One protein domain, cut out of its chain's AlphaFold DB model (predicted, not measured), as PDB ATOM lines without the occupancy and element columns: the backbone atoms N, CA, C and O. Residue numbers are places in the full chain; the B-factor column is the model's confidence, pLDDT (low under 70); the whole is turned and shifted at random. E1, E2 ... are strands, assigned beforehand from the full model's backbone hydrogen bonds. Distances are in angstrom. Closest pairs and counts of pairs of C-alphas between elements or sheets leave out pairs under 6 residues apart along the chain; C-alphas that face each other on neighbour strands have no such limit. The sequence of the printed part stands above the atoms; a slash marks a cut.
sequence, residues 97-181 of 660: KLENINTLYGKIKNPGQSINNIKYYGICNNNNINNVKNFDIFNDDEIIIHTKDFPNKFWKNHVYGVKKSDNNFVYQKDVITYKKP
ATOM      1  N   LYS A  97     -21.988  14.597  51.160       92.75
ATOM      2  CA  LYS A  97     -22.926  15.533  51.790       92.75
ATOM      3  C   LYS A  97     -22.185  16.754  52.342       92.75
ATOM      4  O   LYS A  97     -21.353  16.629  53.233       92.75
ATOM      5  N   LEU A  98     -22.559  17.941  51.874       92.69
ATOM      6  CA  LEU A  98     -22.031  19.232  52.311       92.69
ATOM      7  C   LEU A  98     -23.135  20.038  53.003       92.69
ATOM      8  O   LEU A  98     -24.110  20.463  52.375       92.69
ATOM      9  N   GLU A  99     -22.988  20.246  54.310       92.75
ATOM     10  CA  GLU A  99     -23.967  20.982  55.111       92.75
ATOM     11  C   GLU A  99     -23.768  22.493  55.027       92.75
ATOM     12  O   GLU A  99     -22.649  22.997  55.095       92.75
ATOM     13  N   ASN A 100     -24.883  23.217  54.935       93.88
ATOM     14  CA  ASN A 100     -24.939  24.674  54.848       93.88
ATOM     15  C   ASN A 100     -24.172  25.249  53.650       93.88
ATOM     16  O   ASN A 100     -23.652  26.364  53.701       93.88
ATOM     17  N   ILE A 101     -24.106  24.487  52.562       92.00
ATOM     18  CA  ILE A 101     -23.489  24.893  51.305       92.00
ATOM     19  C   ILE A 101     -24.587  25.024  50.259       92.00
ATOM     20  O   ILE A 101     -25.324  24.069  50.016       92.00
ATOM     21  N   ASN A 102     -24.676  26.195  49.627       91.62
ATOM     22  CA  ASN A 102     -25.568  26.448  48.505       91.62
ATOM     23  C   ASN A 102     -24.771  26.808  47.244       91.62
ATOM     24  O   ASN A 102     -24.233  27.912  47.125       91.62
ATOM     25  N   THR A 103     -24.726  25.888  46.283       88.94
ATOM     26  CA  THR A 103     -24.147  26.126  44.951       88.94
ATOM     27  C   THR A 103     -25.159  26.695  43.953       88.94
ATOM     28  O   THR A 103     -24.776  27.117  42.864       88.94
ATOM     29  N   LEU A 104     -26.446  26.746  44.310       90.94
ATOM     30  CA  LEU A 104     -27.538  27.322  43.520       90.94
ATOM     31  C   LEU A 104     -27.700  28.835  43.740       90.94
ATOM     32  O   LEU A 104     -28.379  29.504  42.957       90.94
ATOM     33  N   TYR A 105     -27.097  29.383  44.798       89.44
ATOM     34  CA  TYR A 105     -27.279  30.775  45.203       89.44
ATOM     35  C   TYR A 105     -26.988  31.749  44.050       89.44
ATOM     36  O   TYR A 105     -25.917  31.722  43.447       89.44
ATOM     37  N   GLY A 106     -27.964  32.604  43.725       88.00
ATOM     38  CA  GLY A 106     -27.859  33.603  42.655       88.00
ATOM     39  C   GLY A 106     -27.952  33.062  41.220       88.00
ATOM     40  O   GLY A 106     -27.971  33.863  40.287       88.00
ATOM     41  N   LYS A 107     -28.048  31.740  41.010       89.38
ATOM     42  CA  LYS A 107     -28.081  31.135  39.661       89.38
ATOM     43  C   LYS A 107     -29.478  31.039  39.049       89.38
ATOM     44  O   LYS A 107     -29.605  30.950  37.831       89.38
ATOM     45  N   ILE A 108     -30.523  31.064  39.872       90.31
ATOM     46  CA  ILE A 108     -31.922  31.101  39.432       90.31
ATOM     47  C   ILE A 108     -32.687  32.173  40.200       90.31
ATOM     48  O   ILE A 108     -32.398  32.446  41.363       90.31
ATOM     49  N   LYS A 109     -33.651  32.804  39.522       86.62
ATOM     50  CA  LYS A 109     -34.422  33.927  40.074       86.62
ATOM     51  C   LYS A 109     -35.667  33.458  40.821       86.62
ATOM     52  O   LYS A 109     -35.985  34.009  41.869       86.62
ATOM     53  N   ASN A 110     -36.340  32.432  40.296       90.12
ATOM     54  CA  ASN A 110     -37.621  31.959  40.814       90.12
ATOM     55  C   ASN A 110     -37.510  30.516  41.342       90.12
ATOM     56  O   ASN A 110     -36.887  29.680  40.679       90.12
ATOM     57  N   PRO A 111     -38.130  30.190  42.493       89.88
ATOM     58  CA  PRO A 111     -38.245  28.811  42.959       89.88
ATOM     59  C   PRO A 111     -38.954  27.918  41.936       89.88
ATOM     60  O   PRO A 111     -39.876  28.347  41.245       89.88
ATOM     61  N   GLY A 112     -38.529  26.660  41.841       88.50
ATOM     62  CA  GLY A 112     -39.080  25.668  40.915       88.50
ATOM     63  C   GLY A 112     -38.623  25.821  39.462       88.50
ATOM     64  O   GLY A 112     -39.018  25.034  38.604       88.50
ATOM     65  N   GLN A 113     -37.776  26.809  39.162       91.31
ATOM     66  CA  GLN A 113     -37.290  27.043  37.809       91.31
ATOM     67  C   GLN A 113     -36.218  26.018  37.408       91.31
ATOM     68  O   GLN A 113     -35.242  25.807  38.128       91.31
ATOM     69  N   SER A 114     -36.368  25.441  36.212       91.50
ATOM     70  CA  SER A 114     -35.281  24.754  35.502       91.50
ATOM     71  C   SER A 114     -34.667  25.681  34.448       91.50
ATOM     72  O   SER A 114     -35.390  26.410  33.770       91.50
ATOM     73  N   ILE A 115     -33.345  25.642  34.287       91.31
ATOM     74  CA  ILE A 115     -32.582  26.320  33.223       91.31
ATOM     75  C   ILE A 115     -31.543  25.347  32.636       91.31
ATOM     76  O   ILE A 115     -31.345  24.267  33.185       91.31
ATOM     77  N   ASN A 116     -30.850  25.692  31.543       85.12
ATOM     78  CA  ASN A 116     -29.991  24.749  30.793       85.12
ATOM     79  C   ASN A 116     -29.070  23.854  31.659       85.12
ATOM     80  O   ASN A 116     -28.953  22.658  31.381       85.12
ATOM     81  N   ASN A 117     -28.452  24.402  32.715       91.12
ATOM     82  CA  ASN A 117     -27.543  23.669  33.612       91.12
ATOM     83  C   ASN A 117     -28.175  23.225  34.949       91.12
ATOM     84  O   ASN A 117     -27.518  22.551  35.737       91.12
ATOM     85  N   ILE A 118     -29.423  23.613  35.226       93.38
ATOM     86  CA  ILE A 118     -30.084  23.390  36.517       93.38
ATOM     87  C   ILE A 118     -31.450  22.768  36.273       93.38
ATOM     88  O   ILE A 118     -32.331  23.385  35.678       93.38
ATOM     89  N   LYS A 119     -31.641  21.552  36.762       92.69
ATOM     90  CA  LYS A 119     -32.903  20.830  36.688       92.69
ATOM     91  C   LYS A 119     -33.612  20.899  38.033       92.69
ATOM     92  O   LYS A 119     -33.031  20.574  39.061       92.69
ATOM     93  N   TYR A 120     -34.874  21.297  38.030       92.50
ATOM     94  CA  TYR A 120     -35.722  21.224  39.210       92.50
ATOM     95  C   TYR A 120     -36.355  19.833  39.315       92.50
ATOM     96  O   TYR A 120     -36.903  19.324  38.338       92.50
ATOM     97  N   TYR A 121     -36.270  19.220  40.495       88.56
ATOM     98  CA  TYR A 121     -36.764  17.863  40.759       88.56
ATOM     99  C   TYR A 121     -38.050  17.822  41.591       88.56
ATOM    100  O   TYR A 121     -38.626  16.750  41.751       88.56
ATOM    101  N   GLY A 122     -38.527  18.964  42.090       88.00
ATOM    102  CA  GLY A 122     -39.754  19.046  42.882       88.00
ATOM    103  C   GLY A 122     -39.522  19.432  44.343       88.00
ATOM    104  O   GLY A 122     -38.425  19.828  44.746       88.00
ATOM    105  N   ILE A 123     -40.594  19.321  45.128       84.44
ATOM    106  CA  ILE A 123     -40.611  19.591  46.567       84.44
ATOM    107  C   ILE A 123     -40.528  18.261  47.322       84.44
ATOM    108  O   ILE A 123     -41.276  17.324  47.049       84.44
ATOM    109  N   CYS A 124     -39.639  18.184  48.305       73.44
ATOM    110  CA  CYS A 124     -39.519  17.054  49.211       73.44
ATOM    111  C   CYS A 124     -40.542  17.192  50.360       73.44
ATOM    112  O   CYS A 124     -40.323  17.946  51.306       73.44
ATOM    113  N   ASN A 125     -41.687  16.503  50.289       59.00
ATOM    114  CA  ASN A 125     -42.697  16.546  51.361       59.00
ATOM    115  C   ASN A 125     -42.223  15.790  52.620       59.00
ATOM    116  O   ASN A 125     -41.471  14.830  52.505       59.00
ATOM    117  N   ASN A 126     -42.679  16.204  53.812       47.84
ATOM    118  CA  ASN A 126     -42.153  15.863  55.155       47.84
ATOM    119  C   ASN A 126     -41.857  14.377  55.483       47.84
ATOM    120  O   ASN A 126     -41.117  14.126  56.430       47.84
ATOM    121  N   ASN A 127     -42.344  13.404  54.709       44.72
ATOM    122  CA  ASN A 127     -41.975  11.989  54.860       44.72
ATOM    123  C   ASN A 127     -40.702  11.591  54.073       44.72
ATOM    124  O   ASN A 127     -40.228  10.468  54.218       44.72
ATOM    125  N   ASN A 128     -40.133  12.495  53.256       46.47
ATOM    126  CA  ASN A 128     -39.172  12.158  52.199       46.47
ATOM    127  C   ASN A 128     -37.783  12.813  52.264       46.47
ATOM    128  O   ASN A 128     -36.945  12.447  51.444       46.47
ATOM    129  N   ILE A 129     -37.451  13.678  53.231       47.16
ATOM    130  CA  ILE A 129     -36.031  14.081  53.402       47.16
ATOM    131  C   ILE A 129     -35.165  12.844  53.711       47.16
ATOM    132  O   ILE A 129     -34.042  12.737  53.229       47.16
ATOM    133  N   ASN A 130     -35.746  11.851  54.396       44.31
ATOM    134  CA  ASN A 130     -35.154  10.527  54.599       44.31
ATOM    135  C   ASN A 130     -35.359   9.550  53.418       44.31
ATOM    136  O   ASN A 130     -34.810   8.455  53.478       44.31
ATOM    137  N   ASN A 131     -36.117   9.913  52.371       44.12
ATOM    138  CA  ASN A 131     -36.316   9.117  51.144       44.12
ATOM    139  C   ASN A 131     -35.589   9.675  49.913       44.12
ATOM    140  O   ASN A 131     -35.565   8.996  48.888       44.12
ATOM    141  N   VAL A 132     -34.852  10.790  50.011       53.09
ATOM    142  CA  VAL A 132     -33.681  11.004  49.134       53.09
ATOM    143  C   VAL A 132     -32.543  10.068  49.583       53.09
ATOM    144  O   VAL A 132     -31.420  10.484  49.819       53.09
ATOM    145  N   LYS A 133     -32.857   8.788  49.803       53.28
ATOM    146  CA  LYS A 133     -31.888   7.709  50.022       53.28
ATOM    147  C   LYS A 133     -31.504   7.069  48.701       53.28
ATOM    148  O   LYS A 133     -30.378   6.620  48.548       53.28
ATOM    149  N   ASN A 134     -32.426   7.062  47.738       66.69
ATOM    150  CA  ASN A 134     -32.135   6.546  46.416       66.69
ATOM    151  C   ASN A 134     -31.532   7.654  45.541       66.69
ATOM    152  O   ASN A 134     -32.223   8.288  44.746       66.69
ATOM    153  N   PHE A 135     -30.234   7.904  45.720       77.81
ATOM    154  CA  PHE A 135     -29.475   8.826  44.874       77.81
ATOM    155  C   PHE A 135     -29.255   8.295  43.445       77.81
ATOM    156  O   PHE A 135     -28.732   9.023  42.596       77.81
ATOM    157  N   ASP A 136     -29.668   7.062  43.136       77.81
ATOM    158  CA  ASP A 136     -29.491   6.472  41.806       77.81
ATOM    159  C   ASP A 136     -30.361   7.144  40.745       77.81
ATOM    160  O   ASP A 136     -29.983   7.175  39.578       77.81
ATOM    161  N   ILE A 137     -31.457   7.792  41.151       79.38
ATOM    162  CA  ILE A 137     -32.345   8.538  40.245       79.38
ATOM    163  C   ILE A 137     -31.710   9.822  39.686       79.38
ATOM    164  O   ILE A 137     -32.203  10.385  38.705       79.38
ATOM    165  N   PHE A 138     -30.645  10.317  40.319       84.81
ATOM    166  CA  PHE A 138     -29.964  11.542  39.921       84.81
ATOM    167  C   PHE A 138     -28.726  11.239  39.088       84.81
ATOM    168  O   PHE A 138     -27.926  10.385  39.447       84.81
ATOM    169  N   ASN A 139     -28.513  11.999  38.016       85.88
ATOM    170  CA  ASN A 139     -27.283  11.923  37.217       85.88
ATOM    171  C   ASN A 139     -26.473  13.228  37.254       85.88
ATOM    172  O   ASN A 139     -25.381  13.299  36.685       85.88
ATOM    173  N   ASP A 140     -26.988  14.244  37.946       92.25
ATOM    174  CA  ASP A 140     -26.380  15.563  38.089       92.25
ATOM    175  C   ASP A 140     -25.108  15.515  38.943       92.25
ATOM    176  O   ASP A 140     -24.931  14.622  39.775       92.25
ATOM    177  N   ASP A 141     -24.210  16.475  38.741       91.75
ATOM    178  CA  ASP A 141     -22.971  16.588  39.515       91.75
ATOM    179  C   ASP A 141     -23.224  17.046  40.951       91.75
ATOM    180  O   ASP A 141     -22.446  16.726  41.851       91.75
ATOM    181  N   GLU A 142     -24.314  17.778  41.172       93.62
ATOM    182  CA  GLU A 142     -24.736  18.245  42.489       93.62
ATOM    183  C   GLU A 142     -26.245  18.143  42.634       93.62
ATOM    184  O   GLU A 142     -26.969  18.445  41.687       93.62
ATOM    185  N   ILE A 143     -26.705  17.801  43.833       93.69
ATOM    186  CA  ILE A 143     -28.099  17.872  44.256       93.69
ATOM    187  C   ILE A 143     -28.201  18.834  45.433       93.69
ATOM    188  O   ILE A 143     -27.575  18.626  46.468       93.69
ATOM    189  N   ILE A 144     -28.995  19.888  45.284       93.38
ATOM    190  CA  ILE A 144     -29.172  20.943  46.279       93.38
ATOM    191  C   ILE A 144     -30.568  20.834  46.862       93.38
ATOM    192  O   ILE A 144     -31.561  20.842  46.132       93.38
ATOM    193  N   ILE A 145     -30.634  20.770  48.188       92.56
ATOM    194  CA  ILE A 145     -31.870  20.670  48.951       92.56
ATOM    195  C   ILE A 145     -31.948  21.856  49.902       92.56
ATOM    196  O   ILE A 145     -31.146  21.983  50.826       92.56
ATOM    197  N   HIS A 146     -32.954  22.701  49.709       92.62
ATOM    198  CA  HIS A 146     -33.365  23.653  50.736       92.62
ATOM    199  C   HIS A 146     -34.193  22.881  51.756       92.62
ATOM    200  O   HIS A 146     -35.220  22.301  51.407       92.62
ATOM    201  N   THR A 147     -33.742  22.811  53.002       90.31
ATOM    202  CA  THR A 147     -34.399  21.964  54.006       90.31
ATOM    203  C   THR A 147     -35.750  22.545  54.445       90.31
ATOM    204  O   THR A 147     -36.114  23.677  54.110       90.31
ATOM    205  N   LYS A 148     -36.495  21.781  55.251       88.44
ATOM    206  CA  LYS A 148     -37.748  22.229  55.885       88.44
ATOM    207  C   LYS A 148     -37.570  23.469  56.772       88.44
ATOM    208  O   LYS A 148     -38.508  24.252  56.960       88.44
ATOM    209  N   ASP A 149     -36.358  23.657  57.286       90.75
ATOM    210  CA  ASP A 149     -36.003  24.726  58.212       90.75
ATOM    211  C   ASP A 149     -35.509  25.983  57.474       90.75
ATOM    212  O   ASP A 149     -35.400  27.048  58.078       90.75
ATOM    213  N   PHE A 150     -35.331  25.914  56.147       92.31
ATOM    214  CA  PHE A 150     -34.818  27.018  55.338       92.31
ATOM    215  C   PHE A 150     -35.666  28.301  55.458       92.31
ATOM    216  O   PHE A 150     -36.846  28.272  55.122       92.31
ATOM    217  N   PRO A 151     -35.125  29.465  55.864       91.25
ATOM    218  CA  PRO A 151     -35.945  30.614  56.277       91.25
ATOM    219  C   PRO A 151     -36.974  31.112  55.248       91.25
ATOM    220  O   PRO A 151     -38.072  31.538  55.613       91.25
ATOM    221  N   ASN A 152     -36.647  31.051  53.955       91.25
ATOM    222  CA  ASN A 152     -37.534  31.535  52.904       91.25
ATOM    223  C   ASN A 152     -38.589  30.480  52.532       91.25
ATOM    224  O   ASN A 152     -38.283  29.473  51.891       91.25
ATOM    225  N   LYS A 153     -39.853  30.762  52.876       90.75
ATOM    226  CA  LYS A 153     -41.007  29.873  52.654       90.75
ATOM    227  C   LYS A 153     -41.194  29.431  51.199       90.75
ATOM    228  O   LYS A 153     -41.672  28.326  50.990       90.75
ATOM    229  N   PHE A 154     -40.808  30.252  50.222       90.94
ATOM    230  CA  PHE A 154     -40.942  29.918  48.799       90.94
ATOM    231  C   PHE A 154     -39.868  28.951  48.296       90.94
ATOM    232  O   PHE A 154     -40.013  28.383  47.225       90.94
ATOM    233  N   TRP A 155     -38.780  28.794  49.048       90.75
ATOM    234  CA  TRP A 155     -37.646  27.947  48.681       90.75
ATOM    235  C   TRP A 155     -37.582  26.658  49.495       90.75
ATOM    236  O   TRP A 155     -36.901  25.722  49.085       90.75
ATOM    237  N   LYS A 156     -38.290  26.585  50.629       91.00
ATOM    238  CA  LYS A 156     -38.325  25.410  51.508       91.00
ATOM    239  C   LYS A 156     -38.649  24.128  50.749       91.00
ATOM    240  O   LYS A 156     -39.579  24.092  49.951       91.00
ATOM    241  N   ASN A 157     -37.932  23.061  51.079       88.12
ATOM    242  CA  ASN A 157     -38.115  21.707  50.555       88.12
ATOM    243  C   ASN A 157     -37.835  21.527  49.054       88.12
ATOM    244  O   ASN A 157     -38.003  20.421  48.547       88.12
ATOM    245  N   HIS A 158     -37.395  22.554  48.325       90.56
ATOM    246  CA  HIS A 158     -37.095  22.406  46.903       90.56
ATOM    247  C   HIS A 158     -35.788  21.633  46.670       90.56
ATOM    248  O   HIS A 158     -34.760  21.933  47.288       90.56
ATOM    249  N   VAL A 159     -35.835  20.698  45.716       91.56
ATOM    250  CA  VAL A 159     -34.702  19.887  45.260       91.56
ATOM    251  C   VAL A 159     -34.313  20.283  43.838       91.56
ATOM    252  O   VAL A 159     -35.148  20.310  42.931       91.56
ATOM    253  N   TYR A 160     -33.029  20.555  43.633       93.44
ATOM    254  CA  TYR A 160     -32.456  20.901  42.335       93.44
ATOM    255  C   TYR A 160     -31.253  20.019  42.039       93.44
ATOM    256  O   TYR A 160     -30.534  19.647  42.959       93.44
ATOM    257  N   GLY A 161     -31.008  19.735  40.764       93.12
ATOM    258  CA  GLY A 161     -29.761  19.152  40.292       93.12
ATOM    259  C   GLY A 161     -29.009  20.099  39.372       93.12
ATOM    260  O   GLY A 161     -29.615  20.785  38.547       93.12
ATOM    261  N   VAL A 162     -27.688  20.147  39.517       92.94
ATOM    262  CA  VAL A 162     -26.780  20.926  38.668       92.94
ATOM    263  C   VAL A 162     -25.976  19.962  37.809       92.94
ATOM    264  O   VAL A 162     -25.187  19.170  38.322       92.94
ATOM    265  N   LYS A 163     -26.166  20.029  36.489       89.94
ATOM    266  CA  LYS A 163     -25.574  19.066  35.546       89.94
ATOM    267  C   LYS A 163     -24.061  19.198  35.430       89.94
ATOM    268  O   LYS A 163     -23.391  18.186  35.304       89.94
ATOM    269  N   LYS A 164     -23.549  20.431  35.427       87.12
ATOM    270  CA  LYS A 164     -22.118  20.756  35.413       87.12
ATOM    271  C   LYS A 164     -21.819  21.731  36.534       87.12
ATOM    272  O   LYS A 164     -22.265  22.881  36.488       87.12
ATOM    273  N   SER A 165     -21.072  21.282  37.532       80.94
ATOM    274  CA  SER A 165     -20.658  22.163  38.620       80.94
ATOM    275  C   SER A 165     -19.612  23.182  38.159       80.94
ATOM    276  O   SER A 165     -18.687  22.849  37.422       80.94
ATOM    277  N   ASP A 166     -19.734  24.420  38.638       77.31
ATOM    278  CA  ASP A 166     -18.738  25.487  38.480       77.31
ATOM    279  C   ASP A 166     -17.863  25.677  39.738       77.31
ATOM    280  O   ASP A 166     -17.028  26.576  39.777       77.31
ATOM    281  N   ASN A 167     -18.042  24.836  40.768       73.50
ATOM    282  CA  ASN A 167     -17.351  24.893  42.062       73.50
ATOM    283  C   ASN A 167     -17.456  26.245  42.808       73.50
ATOM    284  O   ASN A 167     -16.634  26.530  43.693       73.50
ATOM    285  N   ASN A 168     -18.481  27.048  42.496       78.69
ATOM    286  CA  ASN A 168     -18.846  28.254  43.236       78.69
ATOM    287  C   ASN A 168     -19.887  27.916  44.305       78.69
ATOM    288  O   ASN A 168     -20.931  27.334  44.009       78.69
ATOM    289  N   PHE A 169     -19.620  28.307  45.549       83.50
ATOM    290  CA  PHE A 169     -20.492  28.018  46.680       83.50
ATOM    291  C   PHE A 169     -20.620  29.214  47.610       83.50
ATOM    292  O   PHE A 169     -19.681  29.986  47.802       83.50
ATOM    293  N   VAL A 170     -21.792  29.317  48.227       88.25
ATOM    294  CA  VAL A 170     -22.088  30.274  49.285       88.25
ATOM    295  C   VAL A 170     -22.460  29.489  50.533       88.25
ATOM    296  O   VAL A 170     -23.224  28.524  50.459       88.25
ATOM    297  N   TYR A 171     -21.919  29.894  51.682       91.19
ATOM    298  CA  TYR A 171     -22.412  29.374  52.951       91.19
ATOM    299  C   TYR A 171     -23.839  29.872  53.156       91.19
ATOM    300  O   TYR A 171     -24.084  31.079  53.218       91.19
ATOM    301  N   GLN A 172     -24.781  28.949  53.276       92.81
ATOM    302  CA  GLN A 172     -26.162  29.281  53.555       92.81
ATOM    303  C   GLN A 172     -26.763  28.240  54.477       92.81
ATOM    304  O   GLN A 172     -26.866  27.064  54.131       92.81
ATOM    305  N   LYS A 173     -27.172  28.706  55.657       94.19
ATOM    306  CA  LYS A 173     -27.793  27.861  56.668       94.19
ATOM    307  C   LYS A 173     -29.018  27.140  56.096       94.19
ATOM    308  O   LYS A 173     -29.767  27.726  55.311       94.19
ATOM    309  N   ASP A 174     -29.213  25.894  56.520       92.81
ATOM    310  CA  ASP A 174     -30.397  25.081  56.225       92.81
ATOM    311  C   ASP A 174     -30.521  24.686  54.737       92.81
ATOM    312  O   ASP A 174     -31.612  24.367  54.252       92.81
ATOM    313  N   VAL A 175     -29.391  24.669  54.020       94.06
ATOM    314  CA  VAL A 175     -29.231  24.108  52.669       94.06
ATOM    315  C   VAL A 175     -28.239  22.948  52.725       94.06
ATOM    316  O   VAL A 175     -27.200  23.048  53.372       94.06
ATOM    317  N   ILE A 176     -28.544  21.846  52.045       93.50
ATOM    318  CA  ILE A 176     -27.645  20.695  51.915       93.50
ATOM    319  C   ILE A 176     -27.309  20.520  50.439       93.50
ATOM    320  O   ILE A 176     -28.213  20.426  49.610       93.50
ATOM    321  N   THR A 177     -26.018  20.435  50.122       93.69
ATOM    322  CA  THR A 177     -25.541  20.074  48.783       93.69
ATOM    323  C   THR A 177     -24.936  18.676  48.826       93.69
ATOM    324  O   THR A 177     -23.984  18.433  49.554       93.69
ATOM    325  N   TYR A 178     -25.466  17.759  48.032       93.44
ATOM    326  CA  TYR A 178     -24.878  16.453  47.755       93.44
ATOM    327  C   TYR A 178     -24.080  16.567  46.465       93.44
ATOM    328  O   TYR A 178     -24.658  16.778  45.403       93.44
ATOM    329  N   LYS A 179     -22.755  16.479  46.539       92.75
ATOM    330  CA  LYS A 179     -21.863  16.720  45.399       92.75
ATOM    331  C   LYS A 179     -21.110  15.457  45.032       92.75
ATOM    332  O   LYS A 179     -20.657  14.736  45.917       92.75
ATOM    333  N   LYS A 180     -20.972  15.177  43.732       93.19
ATOM    334  CA  LYS A 180     -20.155  14.046  43.299       93.19
ATOM    335  C   LYS A 180     -18.737  14.205  43.863       93.19
ATOM    336  O   LYS A 180     -18.167  15.298  43.798       93.19
ATOM    337  N   PRO A 181     -18.172  13.132  44.417       93.50
ATOM    338  CA  PRO A 181     -16.749  12.988  44.658       93.50
ATOM    339  C   PRO A 181     -15.812  13.669  43.659       93.50
ATOM    340  O   PRO A 181     -15.958  13.474  42.451       93.50
TER     341      PRO A 181
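What this domain is: This is residues 97 to 181 of the 660 residues of the protein "PS_pyruv_trans domain-containing protein" of viral metagenome (UniProt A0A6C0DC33). With little regular structure, this domain is one strongly twisted sheet of five strands, with long loops, residues 103 to 117 and 124 to 141, around it. The 85 printed residues include E1 to E5 in chain order and no named helix; the sheet order is E1, E5, E3, E4, E2, all antiparallel. The class is all strand, with 32 residues in named elements; the whole is compact, with a radius of gyration of the C-alphas of 11.6 A, spanning 30 by 27 by 22 A.

Where its parts are: Find C-alpha 97 at (-22.926, 15.533, 51.790); E1 runs from there to residue 102. Then come E2, residues 118 to 123, 15.0 A long, E3, 142 to 146, and E4, 158 to 162. E5, 170 to 179, bends by 125 degrees at residue 173 and ends at (-21.863, 16.720, 45.399).

How they stand to each other: From edge strand E1, N 98 is 2.8 A from O 177 of E5. N 143 of E3 is 2.8 A from O 178. In the hairpin E3 and E4, at 161 degrees, N 144 is 2.8 A from O 160. Beside E4, N 119 of edge strand E2 is 2.8 A from O 161.

The domain as a whole: The C-alphas farthest apart, Asn 127 and Asp 166, are 31.5 A apart. The printed part has no cut; E1 to E2, E2 to E3 and E3 to E4 are long links. Look for pLDDT under 70 at residues 125 to 134.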